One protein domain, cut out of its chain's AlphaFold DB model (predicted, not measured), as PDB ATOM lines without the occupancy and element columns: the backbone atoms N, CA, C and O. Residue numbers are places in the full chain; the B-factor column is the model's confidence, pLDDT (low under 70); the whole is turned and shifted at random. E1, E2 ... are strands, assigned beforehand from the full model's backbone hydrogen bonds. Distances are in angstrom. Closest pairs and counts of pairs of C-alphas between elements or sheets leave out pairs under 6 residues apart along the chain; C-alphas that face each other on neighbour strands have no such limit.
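Overview. This is residues 248 to 263 and 692 to 864 of the 864 residues of the protein "DUF1349 domain-containing protein" of Clostridia bacterium (UniProt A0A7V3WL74). Three antiparallel sheets are stacked in turn: E5 E6 E7 E8 is in the middle, with the sheet E1 E11 E10 E9 face to face with it and its strands crossed over those of E5 to E8. The small three-stranded sheet E2 E3 E4 is partly face to face with E5 E6 E7 E8, meeting it at its E5 edge, while two long loops join the sheets along the chain: residues 739 to 764 lead from E4 to E5, and residues 809 to 829 lead from E8 to E9. The printed part has 189 residues and is all strand, with no named helix and with E1 to E11 following in that order along the chain; only 77 residues, under half, are in named elements. The sheet orders are E1 E11 E10 E9, E5 E6 E7 E8 and E2 E3 E4, all antiparallel. The whole is compact, with a radius of gyration of the C-alphas of 16.3 A and spans of 48 by 40 by 31 A.

Arrangement. Begin with E5, residues 765 to 774, E6, residues 777 to 785, E7, residues 794 to 799, and E8, residues 805 to 808: a meander, each strand the antiparallel neighbour of the one before. In the hairpin E5 and E6, look for N 774 and O 777, 3.0 A apart and within hydrogen-bond range. In the hairpin E6 and E7, N 780 and O 796 are 2.9 A apart; in the hairpin E7 and E8, N 806 and O 797 are 2.8 A apart. Next find E9, residues 830 to 834, E10, residues 840 to 846, and E11, residues 851 to 857, a second meander, with N 841 and O 833 at 2.8 A and N 842 and O 855 at 2.9 A. E1, residues 256 to 260, is an edge strand beside E11, with N 258 and O 854 at 2.8 A. This sheet is strongly twisted and is face to face with E5 E6 E7 E8, the strands of the two at 37 degrees; the closest C-alphas of E5 and E9 are those of Ser 774 and Phe 833, 5.6 A apart. The third meander is E2, residues 697 to 706, E3, residues 711 to 718, and E4, residues 733 to 738, with N 704 and O 713 at 2.9 A and N 735 and O 714 at 2.8 A. It too is face to face with E5 E6 E7 E8, their strands at 34 degrees; the closest C-alphas of E2 and E5 are those of Glu 704 and Ser 772, 7.5 A apart. E3 and E5 are near each other, and E4 and E9 are apart.

Along the chain. Find C-alpha 256 at (4.480, -58.581, -13.652), where E1 begins; it runs 13.8 A. E5, the longest in A, runs 27.1 A from C-alpha 765 at (9.467, -35.754, -1.156), and E6 runs 25.8 A. E2 is 20.6 A long and bends by 69 degrees at residue 701; E3 is 19.9 A long and bends by 56 degrees at residue 715. E10 and E11 measure 18.8 A and 19.8 A, and E11 ends at C-alpha 857, (10.469, -58.017, -16.754). E4 and E7 measure 16.8 A and 17.4 A, E9 13.8 A, and E8 8.8 A.

Size, cuts and confidence. The two C-alphas farthest apart, those of Lys 742 and Asp 788, are 50.1 A apart. Residues 264 to 691 are not printed, and C-alphas 263 and 692 are 46.2 A apart across the cut. The links E3 to E4, E4 to E5 and E8 to E9 are long; within the second, residues 745 to 746 and 752 to 753 pair antiparallel with E4. The mean pLDDT of the printed part is 82.0, and 38 residues are under 70, among them 719 to 727 and 755 to 766. Residue 864 is the chain's last.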
ATOM      1  N   LYS A 248       8.640 -38.973 -20.879       53.25
ATOM      2  CA  LYS A 248       7.709 -40.069 -21.139       53.25
ATOM      3  C   LYS A 248       8.488 -41.157 -21.860       53.25
ATOM      4  O   LYS A 248       8.959 -40.931 -22.974       53.25
ATOM      5  N   ALA A 249       8.612 -42.316 -21.215       60.03
ATOM      6  CA  ALA A 249       9.206 -43.489 -21.830       60.03
ATOM      7  C   ALA A 249       8.540 -43.719 -23.192       60.03
ATOM      8  O   ALA A 249       7.310 -43.686 -23.304       60.03
ATOM      9  N   LYS A 250       9.352 -43.934 -24.236       60.19
ATOM     10  CA  LYS A 250       8.867 -44.102 -25.620       60.19
ATOM     11  C   LYS A 250       7.895 -45.277 -25.760       60.19
ATOM     12  O   LYS A 250       7.139 -45.351 -26.723       60.19
ATOM     13  N   THR A 251       7.918 -46.217 -24.819       66.12
ATOM     14  CA  THR A 251       6.997 -47.348 -24.707       66.12
ATOM     15  C   THR A 251       6.824 -47.683 -23.220       66.12
ATOM     16  O   THR A 251       7.799 -47.573 -22.478       66.12
ATOM     17  N   PRO A 252       5.623 -48.069 -22.746       73.50
ATOM     18  CA  PRO A 252       5.444 -48.526 -21.370       73.50
ATOM     19  C   PRO A 252       6.255 -49.795 -21.084       73.50
ATOM     20  O   PRO A 252       6.162 -50.772 -21.829       73.50
ATOM     21  N   LEU A 253       6.997 -49.777 -19.976       85.50
ATOM     22  CA  LEU A 253       7.753 -50.916 -19.461       85.50
ATOM     23  C   LEU A 253       6.813 -52.103 -19.194       85.50
ATOM     24  O   LEU A 253       5.766 -51.938 -18.562       85.50
ATOM     25  N   LYS A 254       7.172 -53.304 -19.662       90.75
ATOM     26  CA  LYS A 254       6.378 -54.521 -19.420       90.75
ATOM     27  C   LYS A 254       6.902 -55.265 -18.201       90.75
ATOM     28  O   LYS A 254       8.068 -55.635 -18.166       90.75
ATOM     29  N   TYR A 255       6.034 -55.535 -17.231       93.19
ATOM     30  CA  TYR A 255       6.403 -56.282 -16.031       93.19
ATOM     31  C   TYR A 255       5.190 -56.944 -15.370       93.19
ATOM     32  O   TYR A 255       4.065 -56.458 -15.495       93.19
ATOM     33  N   SER A 256       5.423 -58.033 -14.636       94.25
ATOM     34  CA  SER A 256       4.480 -58.581 -13.652       94.25
ATOM     35  C   SER A 256       4.942 -58.261 -12.230       94.25
ATOM     36  O   SER A 256       6.136 -58.042 -12.009       94.25
ATOM     37  N   ARG A 257       4.013 -58.260 -11.267       93.94
ATOM     38  CA  ARG A 257       4.298 -58.031  -9.842       93.94
ATOM     39  C   ARG A 257       3.984 -59.278  -9.020       93.94
ATOM     40  O   ARG A 257       2.989 -59.950  -9.283       93.94
ATOM     41  N   SER A 258       4.813 -59.538  -8.024       95.50
ATOM     42  CA  SER A 258       4.664 -60.573  -7.006       95.50
ATOM     43  C   SER A 258       5.335 -60.099  -5.709       95.50
ATOM     44  O   SER A 258       5.747 -58.940  -5.618       95.50
ATOM     45  N   TRP A 259       5.439 -60.953  -4.694       94.38
ATOM     46  CA  TRP A 259       6.142 -60.639  -3.448       94.38
ATOM     47  C   TRP A 259       6.752 -61.891  -2.805       94.38
ATOM     48  O   TRP A 259       6.390 -63.018  -3.149       94.38
ATOM     49  N   VAL A 260       7.671 -61.673  -1.864       93.31
ATOM     50  CA  VAL A 260       8.350 -62.679  -1.042       93.31
ATOM     51  C   VAL A 260       8.354 -62.188   0.409       93.31
ATOM     52  O   VAL A 260       8.486 -60.994   0.661       93.31
ATOM     53  N   GLY A 261       8.210 -63.100   1.375       89.44
ATOM     54  CA  GLY A 261       8.420 -62.778   2.794       89.44
ATOM     55  C   GLY A 261       7.182 -62.393   3.615       89.44
ATOM     56  O   GLY A 261       7.336 -62.039   4.777       89.44
ATOM     57  N   ASN A 262       5.959 -62.525   3.087       91.81
ATOM     58  CA  ASN A 262       4.729 -62.548   3.901       91.81
ATOM     59  C   ASN A 262       3.682 -63.487   3.278       91.81
ATOM     60  O   ASN A 262       3.560 -63.559   2.055       91.81
ATOM     61  N   SER A 263       2.902 -64.206   4.087       90.31
ATOM     62  CA  SER A 263       1.811 -65.075   3.605       90.31
ATOM     63  C   SER A 263       0.664 -64.322   2.914       90.31
ATOM     64  O   SER A 263      -0.138 -64.938   2.213       90.31
ATOM     65  N   PRO A 692      37.028 -40.425 -10.033       85.12
ATOM     66  CA  PRO A 692      37.435 -39.670 -11.217       85.12
ATOM     67  C   PRO A 692      36.848 -38.255 -11.220       85.12
ATOM     68  O   PRO A 692      35.685 -38.047 -10.869       85.12
ATOM     69  N   LYS A 693      37.644 -37.261 -11.631       79.19
ATOM     70  CA  LYS A 693      37.260 -35.835 -11.573       79.19
ATOM     71  C   LYS A 693      36.058 -35.524 -12.463       79.19
ATOM     72  O   LYS A 693      35.273 -34.631 -12.158       79.19
ATOM     73  N   GLU A 694      35.902 -36.298 -13.529       80.81
ATOM     74  CA  GLU A 694      34.794 -36.289 -14.478       80.81
ATOM     75  C   GLU A 694      33.445 -36.561 -13.798       80.81
ATOM     76  O   GLU A 694      32.423 -36.066 -14.270       80.81
ATOM     77  N   ALA A 695      33.433 -37.279 -12.664       79.75
ATOM     78  CA  ALA A 695      32.218 -37.498 -11.883       79.75
ATOM     79  C   ALA A 695      31.683 -36.203 -11.248       79.75
ATOM     80  O   ALA A 695      30.486 -36.081 -11.011       79.75
ATOM     81  N   ASN A 696      32.556 -35.224 -10.968       74.62
ATOM     82  CA  ASN A 696      32.200 -33.932 -10.368       74.62
ATOM     83  C   ASN A 696      31.364 -34.042  -9.065       74.62
ATOM     84  O   ASN A 696      30.592 -33.138  -8.728       74.62
ATOM     85  N   PHE A 697      31.505 -35.156  -8.339       73.94
ATOM     86  CA  PHE A 697      30.830 -35.403  -7.067       73.94
ATOM     87  C   PHE A 697      31.543 -34.688  -5.919       73.94
ATOM     88  O   PHE A 697      32.755 -34.818  -5.762       73.94
ATOM     89  N   HIS A 698      30.771 -33.984  -5.089       68.06
ATOM     90  CA  HIS A 698      31.236 -33.499  -3.784       68.06
ATOM     91  C   HIS A 698      30.895 -34.491  -2.664       68.06
ATOM     92  O   HIS A 698      31.573 -34.520  -1.642       68.06
ATOM     93  N   GLN A 699      29.871 -35.330  -2.871       73.69
ATOM     94  CA  GLN A 699      29.561 -36.450  -1.992       73.69
ATOM     95  C   GLN A 699      29.215 -37.707  -2.805       73.69
ATOM     96  O   GLN A 699      28.178 -37.771  -3.464       73.69
ATOM     97  N   LEU A 700      30.072 -38.725  -2.722       85.06
ATOM     98  CA  LEU A 700      29.805 -40.081  -3.197       85.06
ATOM     99  C   LEU A 700      28.856 -40.796  -2.220       85.06
ATOM    100  O   LEU A 700      28.983 -40.655  -1.003       85.06
ATOM    101  N   ARG A 701      27.901 -41.572  -2.732       86.56
ATOM    102  CA  ARG A 701      26.876 -42.276  -1.938       86.56
ATOM    103  C   ARG A 701      26.818 -43.775  -2.200       86.56
ATOM    104  O   ARG A 701      26.502 -44.519  -1.276       86.56
ATOM    105  N   ARG A 702      27.108 -44.218  -3.424       92.19
ATOM    106  CA  ARG A 702      27.168 -45.634  -3.825       92.19
ATOM    107  C   ARG A 702      28.325 -45.864  -4.787       92.19
ATOM    108  O   ARG A 702      28.640 -44.981  -5.581       92.19
ATOM    109  N   ALA A 703      28.901 -47.056  -4.733       94.94
ATOM    110  CA  ALA A 703      29.780 -47.604  -5.753       94.94
ATOM    111  C   ALA A 703      29.377 -49.071  -5.937       94.94
ATOM    112  O   ALA A 703      29.344 -49.796  -4.950       94.94
ATOM    113  N   GLU A 704      29.032 -49.469  -7.157       96.62
ATOM    114  CA  GLU A 704      28.601 -50.825  -7.519       96.62
ATOM    115  C   GLU A 704      29.456 -51.306  -8.698       96.62
ATOM    116  O   GLU A 704      29.535 -50.624  -9.729       96.62
ATOM    117  N   TYR A 705      30.140 -52.441  -8.543       97.62
ATOM    118  CA  TYR A 705      31.184 -52.882  -9.469       97.62
ATOM    119  C   TYR A 705      30.864 -54.213 -10.153       97.62
ATOM    120  O   TYR A 705      30.825 -55.281  -9.542       97.62
ATOM    121  N   ILE A 706      30.736 -54.163 -11.479       97.00
ATOM    122  CA  ILE A 706      30.454 -55.327 -12.320       97.00
ATOM    123  C   ILE A 706      31.778 -55.928 -12.808       97.00
ATOM    124  O   ILE A 706      32.351 -55.510 -13.821       97.00
ATOM    125  N   ALA A 707      32.277 -56.924 -12.072       95.38
ATOM    126  CA  ALA A 707      33.615 -57.494 -12.247       95.38
ATOM    127  C   ALA A 707      33.841 -58.273 -13.560       95.38
ATOM    128  O   ALA A 707      34.998 -58.517 -13.923       95.38
ATOM    129  N   GLU A 708      32.776 -58.669 -14.260       94.31
ATOM    130  CA  GLU A 708      32.796 -59.263 -15.605       94.31
ATOM    131  C   GLU A 708      32.995 -58.207 -16.699       94.31
ATOM    132  O   GLU A 708      33.568 -58.509 -17.744       94.31
ATOM    133  N   ALA A 709      32.509 -56.985 -16.464       94.94
ATOM    134  CA  ALA A 709      32.536 -55.882 -17.421       94.94
ATOM    135  C   ALA A 709      33.701 -54.903 -17.189       94.94
ATOM    136  O   ALA A 709      34.006 -54.110 -18.076       94.94
ATOM    137  N   ASP A 710      34.349 -54.962 -16.016       96.88
ATOM    138  CA  ASP A 710      35.277 -53.930 -15.520       96.88
ATOM    139  C   ASP A 710      34.623 -52.534 -15.506       96.88
ATOM    140  O   ASP A 710      35.213 -51.521 -15.896       96.88
ATOM    141  N   THR A 711      33.354 -52.505 -15.085       97.69
ATOM    142  CA  THR A 711      32.504 -51.313 -15.065       97.69
ATOM    143  C   THR A 711      32.114 -50.970 -13.633       97.69
ATOM    144  O   THR A 711      31.610 -51.817 -12.898       97.69
ATOM    145  N   MET A 712      32.293 -49.706 -13.264       97.94
ATOM    146  CA  MET A 712      31.900 -49.131 -11.981       97.94
ATOM    147  C   MET A 712      30.728 -48.164 -12.177       97.94
ATOM    148  O   MET A 712      30.797 -47.267 -13.022       97.94
ATOM    149  N   TYR A 713      29.680 -48.306 -11.371       97.81
ATOM    150  CA  TYR A 713      28.564 -47.366 -11.289       97.81
ATOM    151  C   TYR A 713      28.640 -46.604  -9.969       97.81
ATOM    152  O   TYR A 713      28.636 -47.200  -8.895       97.81
ATOM    153  N   LEU A 714      28.722 -45.279 -10.046       96.25
ATOM    154  CA  LEU A 714      28.823 -44.387  -8.895       96.25
ATOM    155  C   LEU A 714      27.534 -43.580  -8.747       96.25
ATOM    156  O   LEU A 714      27.150 -42.874  -9.677       96.25
ATOM    157  N   GLY A 715      26.901 -43.649  -7.577       93.19
ATOM    158  CA  GLY A 715      25.815 -42.748  -7.179       93.19
ATOM    159  C   GLY A 715      26.355 -41.634  -6.284       93.19
ATOM    160  O   GLY A 715      27.140 -41.919  -5.373       93.19
ATOM    161  N   GLY A 716      25.976 -40.378  -6.517       87.25
ATOM    162  CA  GLY A 716      26.423 -39.252  -5.694       87.25
ATOM    163  C   GLY A 716      25.722 -37.928  -5.990       87.25
ATOM    164  O   GLY A 716      24.871 -37.832  -6.873       87.25
ATOM    165  N   TYR A 717      26.075 -36.892  -5.227       77.62
ATOM    166  CA  TYR A 717      25.663 -35.514  -5.500       77.62
ATOM    167  C   TYR A 717      26.786 -34.768  -6.213       77.62
ATOM    168  O   TYR A 717      27.905 -34.647  -5.696       77.62
ATOM    169  N   SER A 718      26.482 -34.220  -7.388       70.75
ATOM    170  CA  SER A 718      27.404 -33.336  -8.097       70.75
ATOM    171  C   SER A 718      27.375 -31.916  -7.533       70.75
ATOM    172  O   SER A 718      26.404 -31.491  -6.909       70.75
ATOM    173  N   TYR A 719      28.425 -31.134  -7.790       58.47
ATOM    174  CA  TYR A 719      28.450 -29.695  -7.478       58.47
ATOM    175  C   TYR A 719      27.361 -28.860  -8.192       58.47
ATOM    176  O   TYR A 719      27.229 -27.673  -7.900       58.47
ATOM    177  N   LYS A 720      26.607 -29.433  -9.144       57.78
ATOM    178  CA  LYS A 720      25.578 -28.723  -9.925       57.78
ATOM    179  C   LYS A 720      24.155 -28.962  -9.422       57.78
ATOM    180  O   LYS A 720      23.320 -28.079  -9.560       57.78
ATOM    181  N   ASN A 721      23.894 -30.141  -8.859       57.59
ATOM    182  CA  ASN A 721      22.553 -30.631  -8.537       57.59
ATOM    183  C   ASN A 721      22.462 -31.018  -7.050       57.59
ATOM    184  O   ASN A 721      22.234 -32.181  -6.715       57.59
ATOM    185  N   TYR A 722      22.703 -30.057  -6.153       52.75
ATOM    186  CA  TYR A 722      22.669 -30.274  -4.703       52.75
ATOM    187  C   TYR A 722      21.333 -29.843  -4.085       52.75
ATOM    188  O   TYR A 722      21.094 -28.656  -3.870       52.75
ATOM    189  N   GLU A 723      20.508 -30.826  -3.726       52.66
ATOM    190  CA  GLU A 723      19.498 -30.700  -2.672       52.66
ATOM    191  C   GLU A 723      19.756 -31.828  -1.663       52.66
ATOM    192  O   GLU A 723      19.750 -33.005  -2.030       52.66
ATOM    193  N   TYR A 724      20.036 -31.474  -0.406       47.25
ATOM    194  CA  TYR A 724      20.253 -32.441   0.673       47.25
ATOM    195  C   TYR A 724      18.906 -33.031   1.113       47.25
ATOM    196  O   TYR A 724      18.078 -32.321   1.683       47.25
ATOM    197  N   ASP A 725      18.689 -34.318   0.837       51.59
ATOM    198  CA  ASP A 725      17.443 -35.037   1.149       51.59
ATOM    199  C   ASP A 725      17.464 -35.736   2.525       51.59
ATOM    200  O   ASP A 725      16.415 -35.888   3.152       51.59
ATOM    201  N   GLY A 726      18.652 -36.107   3.020       50.34
ATOM    202  CA  GLY A 726      18.858 -36.785   4.296       50.34
ATOM    203  C   GLY A 726      19.924 -37.890   4.254       50.34
ATOM    204  O   GLY A 726      20.770 -37.997   3.358       50.34
ATOM    205  N   GLY A 727      19.908 -38.738   5.284       56.94
ATOM    206  CA  GLY A 727      20.655 -39.998   5.276       56.94
ATOM    207  C   GLY A 727      19.970 -41.033   4.376       56.94
ATOM    208  O   GLY A 727      18.756 -41.001   4.222       56.94
ATOM    209  N   GLY A 728      20.733 -41.962   3.796       70.00
ATOM    210  CA  GLY A 728      20.188 -43.089   3.025       70.00
ATOM    211  C   GLY A 728      20.298 -42.947   1.506       70.00
ATOM    212  O   GLY A 728      20.829 -43.853   0.877       70.00
ATOM    213  N   SER A 729      19.933 -41.800   0.928       81.00
ATOM    214  CA  SER A 729      19.875 -41.559  -0.533       81.00
ATOM    215  C   SER A 729      21.125 -41.969  -1.340       81.00
ATOM    216  O   SER A 729      22.254 -41.907  -0.832       81.00
ATOM    217  N   ILE A 730      20.937 -42.350  -2.614       87.81
ATOM    218  CA  ILE A 730      22.000 -42.636  -3.601       87.81
ATOM    219  C   ILE A 730      22.606 -41.375  -4.231       87.81
ATOM    220  O   ILE A 730      23.587 -41.490  -4.962       87.81
ATOM    221  N   GLY A 731      22.052 -40.189  -3.962       83.56
ATOM    222  CA  GLY A 731      22.471 -38.936  -4.590       83.56
ATOM    223  C   GLY A 731      21.587 -38.492  -5.758       83.56
ATOM    224  O   GLY A 731      20.607 -39.145  -6.114       83.56
ATOM    225  N   SER A 732      21.939 -37.351  -6.356       79.75
ATOM    226  CA  SER A 732      21.210 -36.743  -7.478       79.75
ATOM    227  C   SER A 732      21.647 -37.241  -8.860       79.75
ATOM    228  O   SER A 732      20.998 -36.924  -9.858       79.75
ATOM    229  N   GLU A 733      22.724 -38.022  -8.954       87.50
ATOM    230  CA  GLU A 733      23.279 -38.504 -10.221       87.50
ATOM    231  C   GLU A 733      23.845 -39.928 -10.098       87.50
ATOM    232  O   GLU A 733      24.492 -40.264  -9.106       87.50
ATOM    233  N   ILE A 734      23.653 -40.747 -11.140       93.94
ATOM    234  CA  ILE A 734      24.401 -41.999 -11.358       93.94
ATOM    235  C   ILE A 734      25.362 -41.797 -12.530       93.94
ATOM    236  O   ILE A 734      24.973 -41.284 -13.583       93.94
ATOM    237  N   ILE A 735      26.612 -42.237 -12.381       95.12
ATOM    238  CA  ILE A 735      27.664 -42.159 -13.399       95.12
ATOM    239  C   ILE A 735      28.306 -43.530 -13.595       95.12
ATOM    240  O   ILE A 735      28.681 -44.190 -12.633       95.12
ATOM    241  N   ARG A 736      28.468 -43.942 -14.855       97.06
ATOM    242  CA  ARG A 736      29.165 -45.169 -15.247       97.06
ATOM    243  C   ARG A 736      30.592 -44.861 -15.703       97.06
ATOM    244  O   ARG A 736      30.792 -43.972 -16.533       97.06
ATOM    245  N   PHE A 737      31.549 -45.656 -15.239       97.56
ATOM    246  CA  PHE A 737      32.926 -45.702 -15.725       97.56
ATOM    247  C   PHE A 737      33.262 -47.113 -16.209       97.56
ATOM    248  O   PHE A 737      33.059 -48.072 -15.472       97.56
ATOM    249  N   ASP A 738      33.804 -47.237 -17.418       97.19
ATOM    250  CA  ASP A 738      34.344 -48.496 -17.942       97.19
ATOM    251  C   ASP A 738      35.869 -48.564 -17.766       97.19
ATOM    252  O   ASP A 738      36.523 -47.541 -17.544       97.19
ATOM    253  N   ASN A 739      36.438 -49.767 -17.906       96.38
ATOM    254  CA  ASN A 739      37.870 -50.057 -17.749       96.38
ATOM    255  C   ASN A 739      38.429 -49.655 -16.368       96.38
ATOM    256  O   ASN A 739      39.594 -49.251 -16.250       96.38
ATOM    257  N   TRP A 740      37.592 -49.733 -15.328       96.25
ATOM    258  CA  TRP A 740      37.858 -49.177 -14.000       96.25
ATOM    259  C   TRP A 740      39.183 -49.661 -13.396       96.25
ATOM    260  O   TRP A 740      39.960 -48.863 -12.875       96.25
ATOM    261  N   SER A 741      39.484 -50.954 -13.524       92.50
ATOM    262  CA  SER A 741      40.685 -51.593 -12.978       92.50
ATOM    263  C   SER A 741      42.007 -51.107 -13.588       92.50
ATOM    264  O   SER A 741      43.066 -51.364 -13.017       92.50
ATOM    265  N   LYS A 742      41.966 -50.420 -14.738       90.69
ATOM    266  CA  LYS A 742      43.152 -49.986 -15.498       90.69
ATOM    267  C   LYS A 742      43.222 -48.473 -15.650       90.69
ATOM    268  O   LYS A 742      44.238 -47.859 -15.341       90.69
ATOM    269  N   LYS A 743      42.159 -47.889 -16.198       92.25
ATOM    270  CA  LYS A 743      42.024 -46.466 -16.497       92.25
ATOM    271  C   LYS A 743      40.524 -46.175 -16.627       92.25
ATOM    272  O   LYS A 743      39.986 -46.376 -17.714       92.25
ATOM    273  N   PRO A 744      39.860 -45.719 -15.550       95.00
ATOM    274  CA  PRO A 744      38.450 -45.358 -15.586       95.00
ATOM    275  C   PRO A 744      38.149 -44.353 -16.704       95.00
ATOM    276  O   PRO A 744      38.741 -43.274 -16.755       95.00
ATOM    277  N   GLU A 745      37.214 -44.692 -17.586       95.62
ATOM    278  CA  GLU A 745      36.731 -43.812 -18.652       95.62
ATOM    279  C   GLU A 745      35.211 -43.649 -18.532       95.62
ATOM    280  O   GLU A 745      34.466 -44.628 -18.509       95.62
ATOM    281  N   MET A 746      34.747 -42.400 -18.407       95.12
ATOM    282  CA  MET A 746      33.328 -42.086 -18.216       95.12
ATOM    283  C   MET A 746      32.516 -42.506 -19.448       95.12
ATOM    284  O   MET A 746      32.815 -42.092 -20.571       95.12
ATOM    285  N   HIS A 747      31.473 -43.311 -19.246       95.19
ATOM    286  CA  HIS A 747      30.685 -43.847 -20.351       95.19
ATOM    287  C   HIS A 747      29.836 -42.763 -21.029       95.19
ATOM    288  O   HIS A 747      29.214 -41.913 -20.383       95.19
ATOM    289  N   LYS A 748      29.751 -42.819 -22.359       89.38
ATOM    290  CA  LYS A 748      28.959 -41.874 -23.152       89.38
ATOM    291  C   LYS A 748      27.463 -42.040 -22.855       89.38
ATOM    292  O   LYS A 748      26.913 -43.111 -23.060       89.38
ATOM    293  N   GLY A 749      26.796 -40.956 -22.458       81.50
ATOM    294  CA  GLY A 749      25.370 -40.963 -22.088       81.50
ATOM    295  C   GLY A 749      25.108 -40.794 -20.588       81.50
ATOM    296  O   GLY A 749      23.955 -40.712 -20.186       81.50
ATOM    297  N   PHE A 750      26.166 -40.694 -19.778       90.94
ATOM    298  CA  PHE A 750      26.105 -40.353 -18.356       90.94
ATOM    299  C   PHE A 750      26.516 -38.876 -18.129       90.94
ATOM    300  O   PHE A 750      27.207 -38.316 -18.987       90.94
ATOM    301  N   PRO A 751      26.124 -38.224 -17.011       90.06
ATOM    302  CA  PRO A 751      25.348 -38.753 -15.881       90.06
ATOM    303  C   PRO A 751      23.887 -39.061 -16.233       90.06
ATOM    304  O   PRO A 751      23.270 -38.376 -17.046       90.06
ATOM    305  N   ILE A 752      23.315 -40.055 -15.554       88.38
ATOM    306  CA  ILE A 752      21.864 -40.172 -15.403       88.38
ATOM    307  C   ILE A 752      21.469 -39.258 -14.247       88.38
ATOM    308  O   ILE A 752      21.925 -39.462 -13.123       88.38
ATOM    309  N   LEU A 753      20.611 -38.274 -14.510       85.12
ATOM    310  CA  LEU A 753      20.023 -37.456 -13.451       85.12
ATOM    311  C   LEU A 753      18.953 -38.268 -12.708       85.12
ATOM    312  O   LEU A 753      18.031 -38.808 -13.327       85.12
ATOM    313  N   ILE A 754      19.072 -38.317 -11.385       81.44
ATOM    314  CA  ILE A 754      18.113 -38.910 -10.455       81.44
ATOM    315  C   ILE A 754      17.227 -37.769  -9.947       81.44
ATOM    316  O   ILE A 754      17.730 -36.880  -9.257       81.44
ATOM    317  N   PRO A 755      15.929 -37.722 -10.310       69.25
ATOM    318  CA  PRO A 755      15.041 -36.664  -9.853       69.25
ATOM    319  C   PRO A 755      14.974 -36.611  -8.327       69.25
ATOM    320  O   PRO A 755      14.472 -37.534  -7.690       69.25
ATOM    321  N   ASN A 756      15.442 -35.500  -7.766       62.41
ATOM    322  CA  ASN A 756      15.176 -35.111  -6.393       62.41
ATOM    323  C   ASN A 756      14.232 -33.904  -6.431       62.41
ATOM    324  O   ASN A 756      14.516 -32.930  -7.131       62.41
ATOM    325  N   THR A 757      13.086 -33.980  -5.754       52.00
ATOM    326  CA  THR A 757      12.186 -32.825  -5.616       52.00
ATOM    327  C   THR A 757      11.466 -32.824  -4.275       52.00
ATOM    328  O   THR A 757      10.846 -33.816  -3.889       52.00
ATOM    329  N   SER A 758      11.429 -31.652  -3.646       48.88
ATOM    330  CA  SER A 758      10.617 -31.344  -2.463       48.88
ATOM    331  C   SER A 758       9.173 -30.900  -2.776       48.88
ATOM    332  O   SER A 758       8.397 -30.644  -1.858       48.88
ATOM    333  N   GLN A 759       8.784 -30.769  -4.057       40.91
ATOM    334  CA  GLN A 759       7.434 -30.330  -4.466       40.91
ATOM    335  C   GLN A 759       6.952 -30.961  -5.787       40.91
ATOM    336  O   GLN A 759       6.882 -30.301  -6.827       40.91
ATOM    337  N   GLY A 760       6.528 -32.226  -5.744       38.88
ATOM    338  CA  GLY A 760       5.669 -32.798  -6.782       38.88
ATOM    339  C   GLY A 760       4.196 -32.453  -6.529       38.88
ATOM    340  O   GLY A 760       3.739 -32.436  -5.392       38.88
ATOM    341  N   LYS A 761       3.385 -32.267  -7.583       38.47
ATOM    342  CA  LYS A 761       1.918 -32.068  -7.443       38.47
ATOM    343  C   LYS A 761       1.192 -33.276  -6.804       38.47
ATOM    344  O   LYS A 761       0.021 -33.166  -6.454       38.47
ATOM    345  N   TYR A 762       1.884 -34.411  -6.678       41.84
ATOM    346  CA  TYR A 762       1.350 -35.686  -6.197       41.84
ATOM    347  C   TYR A 762       2.211 -36.386  -5.128       41.84
ATOM    348  O   TYR A 762       1.776 -37.426  -4.663       41.84
ATOM    349  N   TYR A 763       3.379 -35.852  -4.733       49.94
ATOM    350  CA  TYR A 763       4.276 -36.426  -3.707       49.94
ATOM    351  C   TYR A 763       5.113 -35.306  -3.061       49.94
ATOM    352  O   TYR A 763       5.507 -34.365  -3.754       49.94
ATOM    353  N   THR A 764       5.355 -35.373  -1.748       45.00
ATOM    354  CA  THR A 764       5.944 -34.279  -0.940       45.00
ATOM    355  C   THR A 764       7.457 -34.377  -0.750       45.00
ATOM    356  O   THR A 764       8.102 -33.367  -0.490       45.00
ATOM    357  N   SER A 765       8.034 -35.558  -0.941       54.19
ATOM    358  CA  SER A 765       9.467 -35.754  -1.156       54.19
ATOM    359  C   SER A 765       9.672 -36.994  -2.024       54.19
ATOM    360  O   SER A 765       8.951 -37.983  -1.883       54.19
ATOM    361  N   VAL A 766      10.620 -36.903  -2.957       60.88
ATOM    362  CA  VAL A 766      11.007 -37.972  -3.888       60.88
ATOM    363  C   VAL A 766      12.524 -37.924  -3.998       60.88
ATOM    364  O   VAL A 766      13.042 -36.959  -4.555       60.88
ATOM    365  N   HIS A 767      13.225 -38.928  -3.469       73.25
ATOM    366  CA  HIS A 767      14.675 -39.092  -3.621       73.25
ATOM    367  C   HIS A 767      15.021 -40.556  -3.911       73.25
ATOM    368  O   HIS A 767      14.325 -41.469  -3.460       73.25
ATOM    369  N   GLY A 768      16.079 -40.787  -4.694       82.56
ATOM    370  CA  GLY A 768      16.551 -42.136  -5.004       82.56
ATOM    371  C   GLY A 768      17.168 -42.772  -3.762       82.56
ATOM    372  O   GLY A 768      18.192 -42.303  -3.277       82.56
ATOM    373  N   GLN A 769      16.560 -43.832  -3.242       86.12
ATOM    374  CA  GLN A 769      16.963 -44.479  -1.991       86.12
ATOM    375  C   GLN A 769      17.918 -45.657  -2.223       86.12
ATOM    376  O   GLN A 769      18.876 -45.832  -1.473       86.12
ATOM    377  N   SER A 770      17.700 -46.430  -3.292       91.81
ATOM    378  CA  SER A 770      18.550 -47.566  -3.663       91.81
ATOM    379  C   SER A 770      18.725 -47.671  -5.177       91.81
ATOM    380  O   SER A 770      17.861 -47.247  -5.948       91.81
ATOM    381  N   MET A 771      19.838 -48.269  -5.599       94.69
ATOM    382  CA  MET A 771      20.120 -48.642  -6.984       94.69
ATOM    383  C   MET A 771      20.656 -50.072  -7.051       94.69
ATOM    384  O   MET A 771      21.166 -50.588  -6.061       94.69
ATOM    385  N   SER A 772      20.511 -50.703  -8.213       96.06
ATOM    386  CA  SER A 772      21.218 -51.929  -8.576       96.06
ATOM    387  C   SER A 772      21.280 -52.072 -10.095       96.06
ATOM    388  O   SER A 772      20.414 -51.565 -10.824       96.06
ATOM    389  N   VAL A 773      22.308 -52.758 -10.581       95.94
ATOM    390  CA  VAL A 773      22.616 -52.919 -11.999       95.94
ATOM    391  C   VAL A 773      22.670 -54.397 -12.358       95.94
ATOM    392  O   VAL A 773      23.396 -55.187 -11.763       95.94
ATOM    393  N   SER A 774      21.936 -54.781 -13.398       94.44
ATOM    394  CA  SER A 774      22.018 -56.130 -13.958       94.44
ATOM    395  C   SER A 774      21.881 -56.095 -15.476       94.44
ATOM    396  O   SER A 774      21.061 -55.369 -16.040       94.44
ATOM    397  N   GLY A 775      22.720 -56.870 -16.172       92.06
ATOM    398  CA  GLY A 775      22.727 -56.943 -17.636       92.06
ATOM    399  C   GLY A 775      22.851 -55.568 -18.307       92.06
ATOM    400  O   GLY A 775      23.887 -54.915 -18.225       92.06
ATOM    401  N   LYS A 776      21.786 -55.133 -18.996       91.88
ATOM    402  CA  LYS A 776      21.702 -53.820 -19.669       91.88
ATOM    403  C   LYS A 776      20.796 -52.818 -18.934       91.88
ATOM    404  O   LYS A 776      20.320 -51.859 -19.549       91.88
ATOM    405  N   ARG A 777      20.505 -53.033 -17.648       93.75
ATOM    406  CA  ARG A 777      19.568 -52.224 -16.857       93.75
ATOM    407  C   ARG A 777      20.218 -51.650 -15.609       93.75
ATOM    408  O   ARG A 777      20.927 -52.351 -14.900       93.75
ATOM    409  N   ILE A 778      19.893 -50.392 -15.338       95.94
ATOM    410  CA  ILE A 778      20.040 -49.769 -14.022       95.94
ATOM    411  C   ILE A 778      18.623 -49.596 -13.486       95.94
ATOM    412  O   ILE A 778      17.769 -49.022 -14.172       95.94
ATOM    413  N   PHE A 779      18.368 -50.093 -12.287       96.12
ATOM    414  CA  PHE A 779      17.107 -49.909 -11.583       96.12
ATOM    415  C   PHE A 779      17.322 -48.927 -10.429       96.12
ATOM    416  O   PHE A 779      18.375 -48.954  -9.791       96.12
ATOM    417  N   VAL A 780      16.349 -48.054 -10.168       93.50
ATOM    418  CA  VAL A 780      16.401 -47.071  -9.077       93.50
ATOM    419  C   VAL A 780      15.073 -47.053  -8.332       93.50
ATOM    420  O   VAL A 780      14.033 -46.762  -8.927       93.50
ATOM    421  N   THR A 781      15.123 -47.301  -7.029       90.81
ATOM    422  CA  THR A 781      13.985 -47.245  -6.105       90.81
ATOM    423  C   THR A 781      13.983 -45.913  -5.363       90.81
ATOM    424  O   THR A 781      15.031 -45.456  -4.907       90.81
ATOM    425  N   TYR A 782      12.807 -45.306  -5.213       83.81
ATOM    426  CA  TYR A 782      12.616 -44.021  -4.541       83.81
ATOM    427  C   TYR A 782      11.837 -44.195  -3.240       83.81
ATOM    428  O   TYR A 782      10.778 -44.829  -3.235       83.81
ATOM    429  N   ALA A 783      12.313 -43.562  -2.168       76.06
ATOM    430  CA  ALA A 783      11.537 -43.387  -0.948       76.06
ATOM    431  C   ALA A 783      10.617 -42.168  -1.120       76.06
ATOM    432  O   ALA A 783      11.099 -41.059  -1.361       76.06
ATOM    433  N   ASN A 784       9.295 -42.363  -1.015       69.50
ATOM    434  CA  ASN A 784       8.321 -41.283  -1.216       69.50
ATOM    435  C   ASN A 784       7.247 -41.230  -0.133       69.50
ATOM    436  O   ASN A 784       6.744 -42.256   0.336       69.50
ATOM    437  N   LEU A 785       6.816 -40.000   0.141       63.91
ATOM    438  CA  LEU A 785       5.578 -39.691   0.844       63.91
ATOM    439  C   LEU A 785       4.585 -39.036  -0.126       63.91
ATOM    440  O   LEU A 785       4.904 -38.086  -0.845       63.91
ATOM    441  N   ALA A 786       3.365 -39.555  -0.148       63.09
ATOM    442  CA  ALA A 786       2.216 -38.955  -0.804       63.09
ATOM    443  C   ALA A 786       1.691 -37.742   0.001       63.09
ATOM    444  O   ALA A 786       2.049 -37.560   1.169       63.09
ATOM    445  N   PRO A 787       0.835 -36.881  -0.585       59.88
ATOM    446  CA  PRO A 787       0.446 -35.606   0.019       59.88
ATOM    447  C   PRO A 787      -0.489 -35.756   1.225       59.88
ATOM    448  O   PRO A 787      -0.666 -34.808   1.984       59.88
ATOM    449  N   ASP A 788      -1.077 -36.939   1.402       60.38
ATOM    450  CA  ASP A 788      -1.851 -37.344   2.579       60.38
ATOM    451  C   ASP A 788      -0.977 -37.933   3.707       60.38
ATOM    452  O   ASP A 788      -1.496 -38.346   4.743       60.38
ATOM    453  N   GLY A 789       0.349 -37.963   3.520       63.66
ATOM    454  CA  GLY A 789       1.318 -38.540   4.452       63.66
ATOM    455  C   GLY A 789       1.499 -40.054   4.318       63.66
ATOM    456  O   GLY A 789       2.228 -40.645   5.115       63.66
ATOM    457  N   SER A 790       0.856 -40.703   3.343       65.88
ATOM    458  CA  SER A 790       1.027 -42.135   3.109       65.88
ATOM    459  C   SER A 790       2.332 -42.459   2.361       65.88
ATOM    460  O   SER A 790       2.850 -41.648   1.598       65.88
ATOM    461  N   LYS A 791       2.910 -43.639   2.608       73.69
ATOM    462  CA  LYS A 791       4.181 -44.088   2.014       73.69
ATOM    463  C   LYS A 791       3.908 -44.814   0.688       73.69
ATOM    464  O   LYS A 791       3.041 -45.684   0.672       73.69
ATOM    465  N   VAL A 792       4.610 -44.495  -0.406       74.62
ATOM    466  CA  VAL A 792       4.338 -45.092  -1.739       74.62
ATOM    467  C   VAL A 792       5.625 -45.434  -2.493       74.62
ATOM    468  O   VAL A 792       6.492 -44.581  -2.677       74.62
ATOM    469  N   GLY A 793       5.720 -46.667  -2.995       78.44
ATOM    470  CA  GLY A 793       6.855 -47.121  -3.798       78.44
ATOM    471  C   GLY A 793       6.806 -46.645  -5.241       78.44
ATOM    472  O   GLY A 793       5.822 -46.862  -5.954       78.44
ATOM    473  N   VAL A 794       7.908 -46.049  -5.690       84.19
ATOM    474  CA  VAL A 794       8.133 -45.675  -7.087       84.19
ATOM    475  C   VAL A 794       9.497 -46.204  -7.507       84.19
ATOM    476  O   VAL A 794      10.487 -45.939  -6.828       84.19
ATOM    477  N   ASN A 795       9.563 -46.934  -8.622       89.44
ATOM    478  CA  ASN A 795      10.821 -47.481  -9.134       89.44
ATOM    479  C   ASN A 795      10.975 -47.192 -10.627       89.44
ATOM    480  O   ASN A 795      10.017 -47.309 -11.396       89.44
ATOM    481  N   PHE A 796      12.181 -46.818 -11.045       90.75
ATOM    482  CA  PHE A 796      12.529 -46.435 -12.412       90.75
ATOM    483  C   PHE A 796      13.542 -47.412 -13.008       90.75
ATOM    484  O   PHE A 796      14.463 -47.858 -12.328       90.75
ATOM    485  N   ALA A 797      13.394 -47.719 -14.296       92.19
ATOM    486  CA  ALA A 797      14.369 -48.487 -15.064       92.19
ATOM    487  C   ALA A 797      15.046 -47.594 -16.111       92.19
ATOM    488  O   ALA A 797      14.377 -46.820 -16.804       92.19
ATOM    489  N   TYR A 798      16.356 -47.752 -16.273       91.75
ATOM    490  CA  TYR A 798      17.182 -47.053 -17.256       91.75
ATOM    491  C   TYR A 798      18.028 -48.045 -18.062       91.75
ATOM    492  O   TYR A 798      18.324 -49.154 -17.609       91.75
ATOM    493  N   ASN A 799      18.436 -47.644 -19.262       91.88
ATOM    494  CA  ASN A 799      19.371 -48.387 -20.097       91.88
ATOM    495  C   ASN A 799      20.815 -48.128 -19.634       91.88
ATOM    496  O   ASN A 799      21.293 -46.995 -19.694       91.88
ATOM    497  N   ALA A 800      21.527 -49.181 -19.229       92.56
ATOM    498  CA  ALA A 800      22.900 -49.087 -18.728       92.56
ATOM    499  C   ALA A 800      23.941 -48.680 -19.799       92.56
ATOM    500  O   ALA A 800      25.050 -48.277 -19.454       92.56
ATOM    501  N   GLU A 801      23.603 -48.788 -21.088       90.38
ATOM    502  CA  GLU A 801      24.464 -48.451 -22.236       90.38
ATOM    503  C   GLU A 801      24.208 -47.046 -22.800       90.38
ATOM    504  O   GLU A 801      25.006 -46.549 -23.588       90.38
ATOM    505  N   THR A 802      23.081 -46.406 -22.467       89.56
ATOM    506  CA  THR A 802      22.710 -45.103 -23.060       89.56
ATOM    507  C   THR A 802      22.262 -44.048 -22.056       89.56
ATOM    508  O   THR A 802      22.095 -42.894 -22.445       89.56
ATOM    509  N   GLY A 803      22.011 -44.427 -20.799       87.81
ATOM    510  CA  GLY A 803      21.382 -43.568 -19.795       87.81
ATOM    511  C   GLY A 803      19.889 -43.301 -20.033       87.81
ATOM    512  O   GLY A 803      19.257 -42.590 -19.255       87.81
ATOM    513  N   GLU A 804      19.292 -43.858 -21.094       87.69
ATOM    514  CA  GLU A 804      17.896 -43.594 -21.455       87.69
ATOM    515  C   GLU A 804      16.922 -44.160 -20.413       87.69
ATOM    516  O   GLU A 804      16.992 -45.335 -20.057       87.69
ATOM    517  N   PHE A 805      15.973 -43.335 -19.962       86.62
ATOM    518  CA  PHE A 805      14.877 -43.761 -19.095       86.62
ATOM    519  C   PHE A 805      13.876 -44.646 -19.856       86.62
ATOM    520  O   PHE A 805      13.310 -44.243 -20.875       86.62
ATOM    521  N   LEU A 806      13.640 -45.850 -19.334       86.25
ATOM    522  CA  LEU A 806      12.843 -46.903 -19.973       86.25
ATOM    523  C   LEU A 806      11.427 -47.025 -19.398       86.25
ATOM    524  O   LEU A 806      10.544 -47.555 -20.069       86.25
ATOM    525  N   GLY A 807      11.180 -46.520 -18.188       84.50
ATOM    526  CA  GLY A 807       9.843 -46.456 -17.602       84.50
ATOM    527  C   GLY A 807       9.809 -46.660 -16.091       84.50
ATOM    528  O   GLY A 807      10.837 -46.866 -15.447       84.50
ATOM    529  N   GLN A 808       8.596 -46.595 -15.539       86.62
ATOM    530  CA  GLN A 808       8.322 -46.834 -14.120       86.62
ATOM    531  C   GLN A 808       7.726 -48.229 -13.903       86.62
ATOM    532  O   GLN A 808       6.926 -48.695 -14.722       86.62
ATOM    533  N   PHE A 809       8.050 -48.855 -12.775       88.88
ATOM    534  CA  PHE A 809       7.434 -50.092 -12.303       88.88
ATOM    535  C   PHE A 809       7.097 -49.979 -10.817       88.88
ATOM    536  O   PHE A 809       7.969 -49.903  -9.960       88.88
ATOM    537  N   ASN A 810       5.804 -49.941 -10.510       88.62
ATOM    538  CA  ASN A 810       5.317 -49.594  -9.177       88.62
ATOM    539  C   ASN A 810       4.409 -50.718  -8.640       88.62
ATOM    540  O   ASN A 810       3.952 -51.562  -9.430       88.62
ATOM    541  N   PRO A 811       4.121 -50.735  -7.326       89.06
ATOM    542  CA  PRO A 811       3.145 -51.644  -6.731       89.06
ATOM    543  C   PRO A 811       1.770 -51.525  -7.399       89.06
ATOM    544  O   PRO A 811       1.431 -50.505  -8.003       89.06
ATOM    545  N   GLY A 812       0.955 -52.573  -7.286       88.19
ATOM    546  CA  GLY A 812      -0.360 -52.626  -7.924       88.19
ATOM    547  C   GLY A 812      -1.357 -53.528  -7.195       88.19
ATOM    548  O   GLY A 812      -1.013 -54.162  -6.192       88.19
ATOM    549  N   PRO A 813      -2.606 -53.615  -7.688       89.81
ATOM    550  CA  PRO A 813      -3.642 -54.462  -7.095       89.81
ATOM    551  C   PRO A 813      -3.236 -55.938  -6.963       89.81
ATOM    552  O   PRO A 813      -3.681 -56.614  -6.038       89.81
ATOM    553  N   GLU A 814      -2.360 -56.429  -7.844       90.56
ATOM    554  CA  GLU A 814      -1.897 -57.821  -7.881       90.56
ATOM    555  C   GLU A 814      -1.100 -58.228  -6.633       90.56
ATOM    556  O   GLU A 814      -1.096 -59.403  -6.272       90.56
ATOM    557  N   VAL A 815      -0.468 -57.267  -5.950       89.94
ATOM    558  CA  VAL A 815       0.304 -57.487  -4.714       89.94
ATOM    559  C   VAL A 815      -0.455 -57.067  -3.451       89.94
ATOM    560  O   VAL A 815       0.145 -56.906  -2.395       89.94
ATOM    561  N   GLY A 816      -1.781 -56.909  -3.535       87.19
ATOM    562  CA  GLY A 816      -2.672 -56.670  -2.391       87.19
ATOM    563  C   GLY A 816      -3.416 -55.331  -2.410       87.19
ATOM    564  O   GLY A 816      -4.407 -55.189  -1.692       87.19
ATOM    565  N   GLY A 817      -2.995 -54.379  -3.250       84.50
ATOM    566  CA  GLY A 817      -3.754 -53.157  -3.537       84.50
ATOM    567  C   GLY A 817      -3.974 -52.207  -2.355       84.50
ATOM    568  O   GLY A 817      -4.966 -51.476  -2.347       84.50
ATOM    569  N   ALA A 818      -3.104 -52.205  -1.342       83.75
ATOM    570  CA  ALA A 818      -3.035 -51.077  -0.420       83.75
ATOM    571  C   ALA A 818      -2.537 -49.829  -1.164       83.75
ATOM    572  O   ALA A 818      -1.567 -49.899  -1.915       83.75
ATOM    573  N   ASP A 819      -3.181 -48.685  -0.920       78.06
ATOM    574  CA  ASP A 819      -2.851 -47.419  -1.596       78.06
ATOM    575  C   ASP A 819      -1.476 -46.870  -1.158       78.06
ATOM    576  O   ASP A 819      -0.931 -45.969  -1.785       78.06
ATOM    577  N   ASN A 820      -0.923 -47.440  -0.082       79.12
ATOM    578  CA  ASN A 820       0.288 -47.030   0.612       79.12
ATOM    579  C   ASN A 820       1.296 -48.183   0.761       79.12
ATOM    580  O   ASN A 820       1.722 -48.526   1.864       79.12
ATOM    581  N   ALA A 821       1.584 -48.836  -0.362       85.31
ATOM    582  CA  ALA A 821       2.528 -49.940  -0.455       85.31
ATOM    583  C   ALA A 821       3.813 -49.521  -1.181       85.31
ATOM    584  O   ALA A 821       3.795 -48.631  -2.036       85.31
ATOM    585  N   GLY A 822       4.911 -50.222  -0.904       81.81
ATOM    586  CA  GLY A 822       6.207 -50.001  -1.557       81.81
ATOM    587  C   GLY A 822       7.132 -49.070  -0.780       81.81
ATOM    588  O   GLY A 822       7.952 -48.398  -1.396       81.81
ATOM    589  N   TRP A 823       6.961 -48.954   0.540       83.50
ATOM    590  CA  TRP A 823       7.878 -48.146   1.340       83.50
ATOM    591  C   TRP A 823       9.238 -48.828   1.472       83.50
ATOM    592  O   TRP A 823       9.301 -50.023   1.750       83.50
ATOM    593  N   VAL A 824      10.286 -48.033   1.276       85.31
ATOM    594  CA  VAL A 824      11.693 -48.428   1.305       85.31
ATOM    595  C   VAL A 824      12.402 -47.412   2.186       85.31
ATOM    596  O   VAL A 824      12.246 -46.205   1.963       85.31
ATOM    597  N   ASP A 825      13.166 -47.877   3.166       79.06
ATOM    598  CA  ASP A 825      13.905 -47.022   4.092       79.06
ATOM    599  C   ASP A 825      15.348 -47.485   4.360       79.06
ATOM    600  O   ASP A 825      16.104 -46.743   4.995       79.06
ATOM    601  N   ILE A 826      15.812 -48.579   3.731       84.50
ATOM    602  CA  ILE A 826      17.232 -48.983   3.760       84.50
ATOM    603  C   ILE A 826      18.034 -48.564   2.501       84.50
ATOM    604  O   ILE A 826      17.497 -48.536   1.388       84.50
ATOM    605  N   PRO A 827      19.350 -48.280   2.623       85.31
ATOM    606  CA  PRO A 827      20.234 -47.868   1.521       85.31
ATOM    607  C   PRO A 827      20.394 -48.871   0.367       85.31
ATOM    608  O   PRO A 827      20.782 -48.466  -0.733       85.31
ATOM    609  N   TYR A 828      20.130 -50.157   0.613       90.69
ATOM    610  CA  TYR A 828      20.168 -51.233  -0.387       90.69
ATOM    611  C   TYR A 828      18.800 -51.888  -0.572       90.69
ATOM    612  O   TYR A 828      18.718 -53.071  -0.890       90.69
ATOM    613  N   GLY A 829      17.713 -51.133  -0.403       91.31
ATOM    614  CA  GLY A 829      16.336 -51.616  -0.540       91.31
ATOM    615  C   GLY A 829      15.930 -52.055  -1.956       91.31
ATOM    616  O   GLY A 829      14.742 -52.108  -2.254       91.31
ATOM    617  N   GLN A 830      16.883 -52.373  -2.839       93.25
ATOM    618  CA  GLN A 830      16.644 -52.922  -4.172       93.25
ATOM    619  C   GLN A 830      17.791 -53.848  -4.610       93.25
ATOM    620  O   GLN A 830      18.944 -53.422  -4.658       93.25
ATOM    621  N   LYS A 831      17.470 -55.061  -5.068       96.12
ATOM    622  CA  LYS A 831      18.402 -56.005  -5.717       96.12
ATOM    623  C   LYS A 831      17.862 -56.428  -7.079       96.12
ATOM    624  O   LYS A 831      16.652 -56.537  -7.257       96.12
ATOM    625  N   SER A 832      18.732 -56.653  -8.063       97.06
ATOM    626  CA  SER A 832      18.299 -57.098  -9.394       97.06
ATOM    627  C   SER A 832      19.190 -58.196  -9.960       97.06
ATOM    628  O   SER A 832      20.391 -58.227  -9.722       97.06
ATOM    629  N   PHE A 833      18.582 -59.104 -10.719       97.00
ATOM    630  CA  PHE A 833      19.249 -60.246 -11.331       97.00
ATOM    631  C   PHE A 833      18.721 -60.461 -12.750       97.00
ATOM    632  O   PHE A 833      17.511 -60.456 -12.978       97.00
ATOM    633  N   MET A 834      19.621 -60.676 -13.711       95.88
ATOM    634  CA  MET A 834      19.248 -61.050 -15.075       95.88
ATOM    635  C   MET A 834      19.420 -62.557 -15.246       95.88
ATOM    636  O   MET A 834      20.534 -63.076 -15.216       95.88
ATOM    637  N   ARG A 835      18.305 -63.250 -15.465       95.69
ATOM    638  CA  ARG A 835      18.253 -64.696 -15.680       95.69
ATOM    639  C   ARG A 835      18.887 -65.108 -17.004       95.69
ATOM    640  O   ARG A 835      18.961 -64.322 -17.951       95.69
ATOM    641  N   ALA A 836      19.245 -66.383 -17.127       94.06
ATOM    642  CA  ALA A 836      19.834 -66.968 -18.333       94.06
ATOM    643  C   ALA A 836      18.922 -66.880 -19.577       94.06
ATOM    644  O   ALA A 836      19.404 -66.904 -20.708       94.06
ATOM    645  N   ASN A 837      17.603 -66.744 -19.389       93.00
ATOM    646  CA  ASN A 837      16.628 -66.494 -20.460       93.00
ATOM    647  C   ASN A 837      16.454 -64.993 -20.812       93.00
ATOM    648  O   ASN A 837      15.647 -64.656 -21.680       93.00
ATOM    649  N   GLY A 838      17.177 -64.096 -20.134       92.88
ATOM    650  CA  GLY A 838      17.101 -62.641 -20.275       92.88
ATOM    651  C   GLY A 838      15.949 -61.960 -19.521       92.88
ATOM    652  O   GLY A 838      15.760 -60.758 -19.688       92.88
ATOM    653  N   GLU A 839      15.160 -62.686 -18.722       94.94
ATOM    654  CA  GLU A 839      14.195 -62.090 -17.789       94.94
ATOM    655  C   GLU A 839      14.945 -61.364 -16.661       94.94
ATOM    656  O   GLU A 839      15.830 -61.937 -16.025       94.94
ATOM    657  N   TYR A 840      14.582 -60.110 -16.397       96.88
ATOM    658  CA  TYR A 840      15.056 -59.367 -15.234       96.88
ATOM    659  C   TYR A 840      14.131 -59.633 -14.052       96.88
ATOM    660  O   TYR A 840      12.913 -59.471 -14.154       96.88
ATOM    661  N   LEU A 841      14.726 -59.999 -12.925       97.56
ATOM    662  CA  LEU A 841      14.098 -60.029 -11.615       97.56
ATOM    663  C   LEU A 841      14.570 -58.796 -10.845       97.56
ATOM    664  O   LEU A 841      15.763 -58.497 -10.841       97.56
ATOM    665  N   VAL A 842      13.654 -58.088 -10.192       97.62
ATOM    666  CA  VAL A 842      13.980 -56.965  -9.305       97.62
ATOM    667  C   VAL A 842      13.235 -57.168  -7.997       97.62
ATOM    668  O   VAL A 842      12.002 -57.168  -7.990       97.62
ATOM    669  N   LEU A 843      13.978 -57.362  -6.912       96.75
ATOM    670  CA  LEU A 843      13.456 -57.274  -5.557       96.75
ATOM    671  C   LEU A 843      13.536 -55.821  -5.097       96.75
ATOM    672  O   LEU A 843      14.531 -55.137  -5.342       96.75
ATOM    673  N   VAL A 844      12.475 -55.360  -4.449       94.69
ATOM    674  CA  VAL A 844      12.378 -54.045  -3.816       94.69
ATOM    675  C   VAL A 844      11.827 -54.266  -2.420       94.69
ATOM    676  O   VAL A 844      10.822 -54.963  -2.266       94.69
ATOM    677  N   GLU A 845      12.473 -53.668  -1.427       90.56
ATOM    678  CA  GLU A 845      11.999 -53.663  -0.048       90.56
ATOM    679  C   GLU A 845      10.548 -53.160   0.018       90.56
ATOM    680  O   GLU A 845      10.132 -52.242  -0.692       90.56
ATOM    681  N   GLU A 846       9.753 -53.798   0.864       87.69
ATOM    682  CA  GLU A 846       8.436 -53.323   1.257       87.69
ATOM    683  C   GLU A 846       8.258 -53.554   2.747       87.69
ATOM    684  O   GLU A 846       7.426 -54.358   3.179       87.69
ATOM    685  N   ASP A 847       9.084 -52.854   3.520       75.56
ATOM    686  CA  ASP A 847       9.241 -53.031   4.960       75.56
ATOM    687  C   ASP A 847       7.890 -53.101   5.700       75.56
ATOM    688  O   ASP A 847       7.694 -53.899   6.615       75.56
ATOM    689  N   TRP A 848       6.882 -52.381   5.209       78.12
ATOM    690  CA  TRP A 848       5.530 -52.370   5.753       78.12
ATOM    691  C   TRP A 848       4.832 -53.751   5.804       78.12
ATOM    692  O   TRP A 848       4.664 -54.315   6.892       78.12
ATOM    693  N   LYS A 849       4.369 -54.318   4.680       82.75
ATOM    694  CA  LYS A 849       3.348 -55.392   4.671       82.75
ATOM    695  C   LYS A 849       3.740 -56.621   3.852       82.75
ATOM    696  O   LYS A 849       3.739 -57.726   4.385       82.75
ATOM    697  N   GLY A 850       4.024 -56.439   2.564       71.31
ATOM    698  CA  GLY A 850       4.414 -57.481   1.612       71.31
ATOM    699  C   GLY A 850       5.878 -57.909   1.730       71.31
ATOM    700  O   GLY A 850       6.246 -58.920   1.137       71.31
ATOM    701  N   LYS A 851       6.668 -57.172   2.523       86.06
ATOM    702  CA  LYS A 851       8.075 -57.380   2.891       86.06
ATOM    703  C   LYS A 851       9.094 -57.213   1.776       86.06
ATOM    704  O   LYS A 851       9.953 -56.357   1.910       86.06
ATOM    705  N   ASN A 852       8.995 -57.951   0.679       93.00
ATOM    706  CA  ASN A 852       9.768 -57.660  -0.528       93.00
ATOM    707  C   ASN A 852       8.902 -57.854  -1.768       93.00
ATOM    708  O   ASN A 852       8.381 -58.943  -2.014       93.00
ATOM    709  N   PHE A 853       8.754 -56.812  -2.580       94.62
ATOM    710  CA  PHE A 853       8.115 -56.923  -3.884       94.62
ATOM    711  C   PHE A 853       9.074 -57.486  -4.919       94.62
ATOM    712  O   PHE A 853      10.212 -57.052  -5.036       94.62
ATOM    713  N   LEU A 854       8.563 -58.418  -5.719       96.06
ATOM    714  CA  LEU A 854       9.262 -59.004  -6.848       96.06
ATOM    715  C   LEU A 854       8.630 -58.512  -8.149       96.06
ATOM    716  O   LEU A 854       7.485 -58.844  -8.469       96.06
ATOM    717  N   TYR A 855       9.403 -57.782  -8.938       96.06
ATOM    718  CA  TYR A 855       9.052 -57.403 -10.299       96.06
ATOM    719  C   TYR A 855       9.783 -58.314 -11.281       96.06
ATOM    720  O   TYR A 855      10.974 -58.577 -11.131       96.06
ATOM    721  N   ARG A 856       9.067 -58.799 -12.298       95.12
ATOM    722  CA  ARG A 856       9.630 -59.637 -13.367       95.12
ATOM    723  C   ARG A 856       9.430 -58.938 -14.703       95.12
ATOM    724  O   ARG A 856       8.293 -58.585 -15.021       95.12
ATOM    725  N   MET A 857      10.495 -58.736 -15.474       93.75
ATOM    726  CA  MET A 857      10.469 -58.017 -16.754       93.75
ATOM    727  C   MET A 857      11.078 -58.881 -17.865       93.75
ATOM    728  O   MET A 857      12.144 -59.459 -17.661       93.75
ATOM    729  N   PRO A 858      10.456 -58.989 -19.052       88.19
ATOM    730  CA  PRO A 858      11.027 -59.742 -20.160       88.19
ATOM    731  C   PRO A 858      12.248 -59.017 -20.747       88.19
ATOM    732  O   PRO A 858      12.359 -57.795 -20.672       88.19
ATOM    733  N   SER A 859      13.123 -59.760 -21.429       74.25
ATOM    734  CA  SER A 859      14.323 -59.215 -22.087       74.25
ATOM    735  C   SER A 859      14.041 -58.108 -23.115       74.25
ATOM    736  O   SER A 859      14.874 -57.226 -23.333       74.25
ATOM    737  N   ASN A 860      12.866 -58.158 -23.752       62.50
ATOM    738  CA  ASN A 860      12.534 -57.395 -24.951       62.50
ATOM    739  C   ASN A 860      11.434 -56.346 -24.706       62.50
ATOM    740  O   ASN A 860      10.255 -56.591 -24.986       62.50
ATOM    741  N   ASP A 861      11.829 -55.131 -24.319       54.34
ATOM    742  CA  ASP A 861      10.968 -53.940 -24.400       54.34
ATOM    743  C   ASP A 861      10.813 -53.462 -25.858       54.34
ATOM    744  O   ASP A 861      11.292 -52.406 -26.260       54.34
ATOM    745  N   GLY A 862      10.112 -54.255 -26.675       43.97
ATOM    746  CA  GLY A 862       9.484 -53.738 -27.894       43.97
ATOM    747  C   GLY A 862      10.182 -53.977 -29.235       43.97
ATOM    748  O   GLY A 862       9.854 -53.273 -30.186       43.97
ATOM    749  N   LYS A 863      11.044 -54.993 -29.386       31.05
ATOM    750  CA  LYS A 863      11.284 -55.548 -30.735       31.05
ATOM    751  C   LYS A 863      10.101 -56.428 -31.155       31.05
ATOM    752  O   LYS A 863       9.924 -57.524 -30.622       31.05
ATOM    753  N   LYS A 864       9.298 -55.915 -32.089       30.58
ATOM    754  CA  LYS A 864       8.663 -56.727 -33.134       30.58
ATOM    755  C   LYS A 864       9.614 -56.796 -34.326       30.58
ATOM    756  O   LYS A 864      10.340 -55.795 -34.515       30.58
TER     757      LYS A 864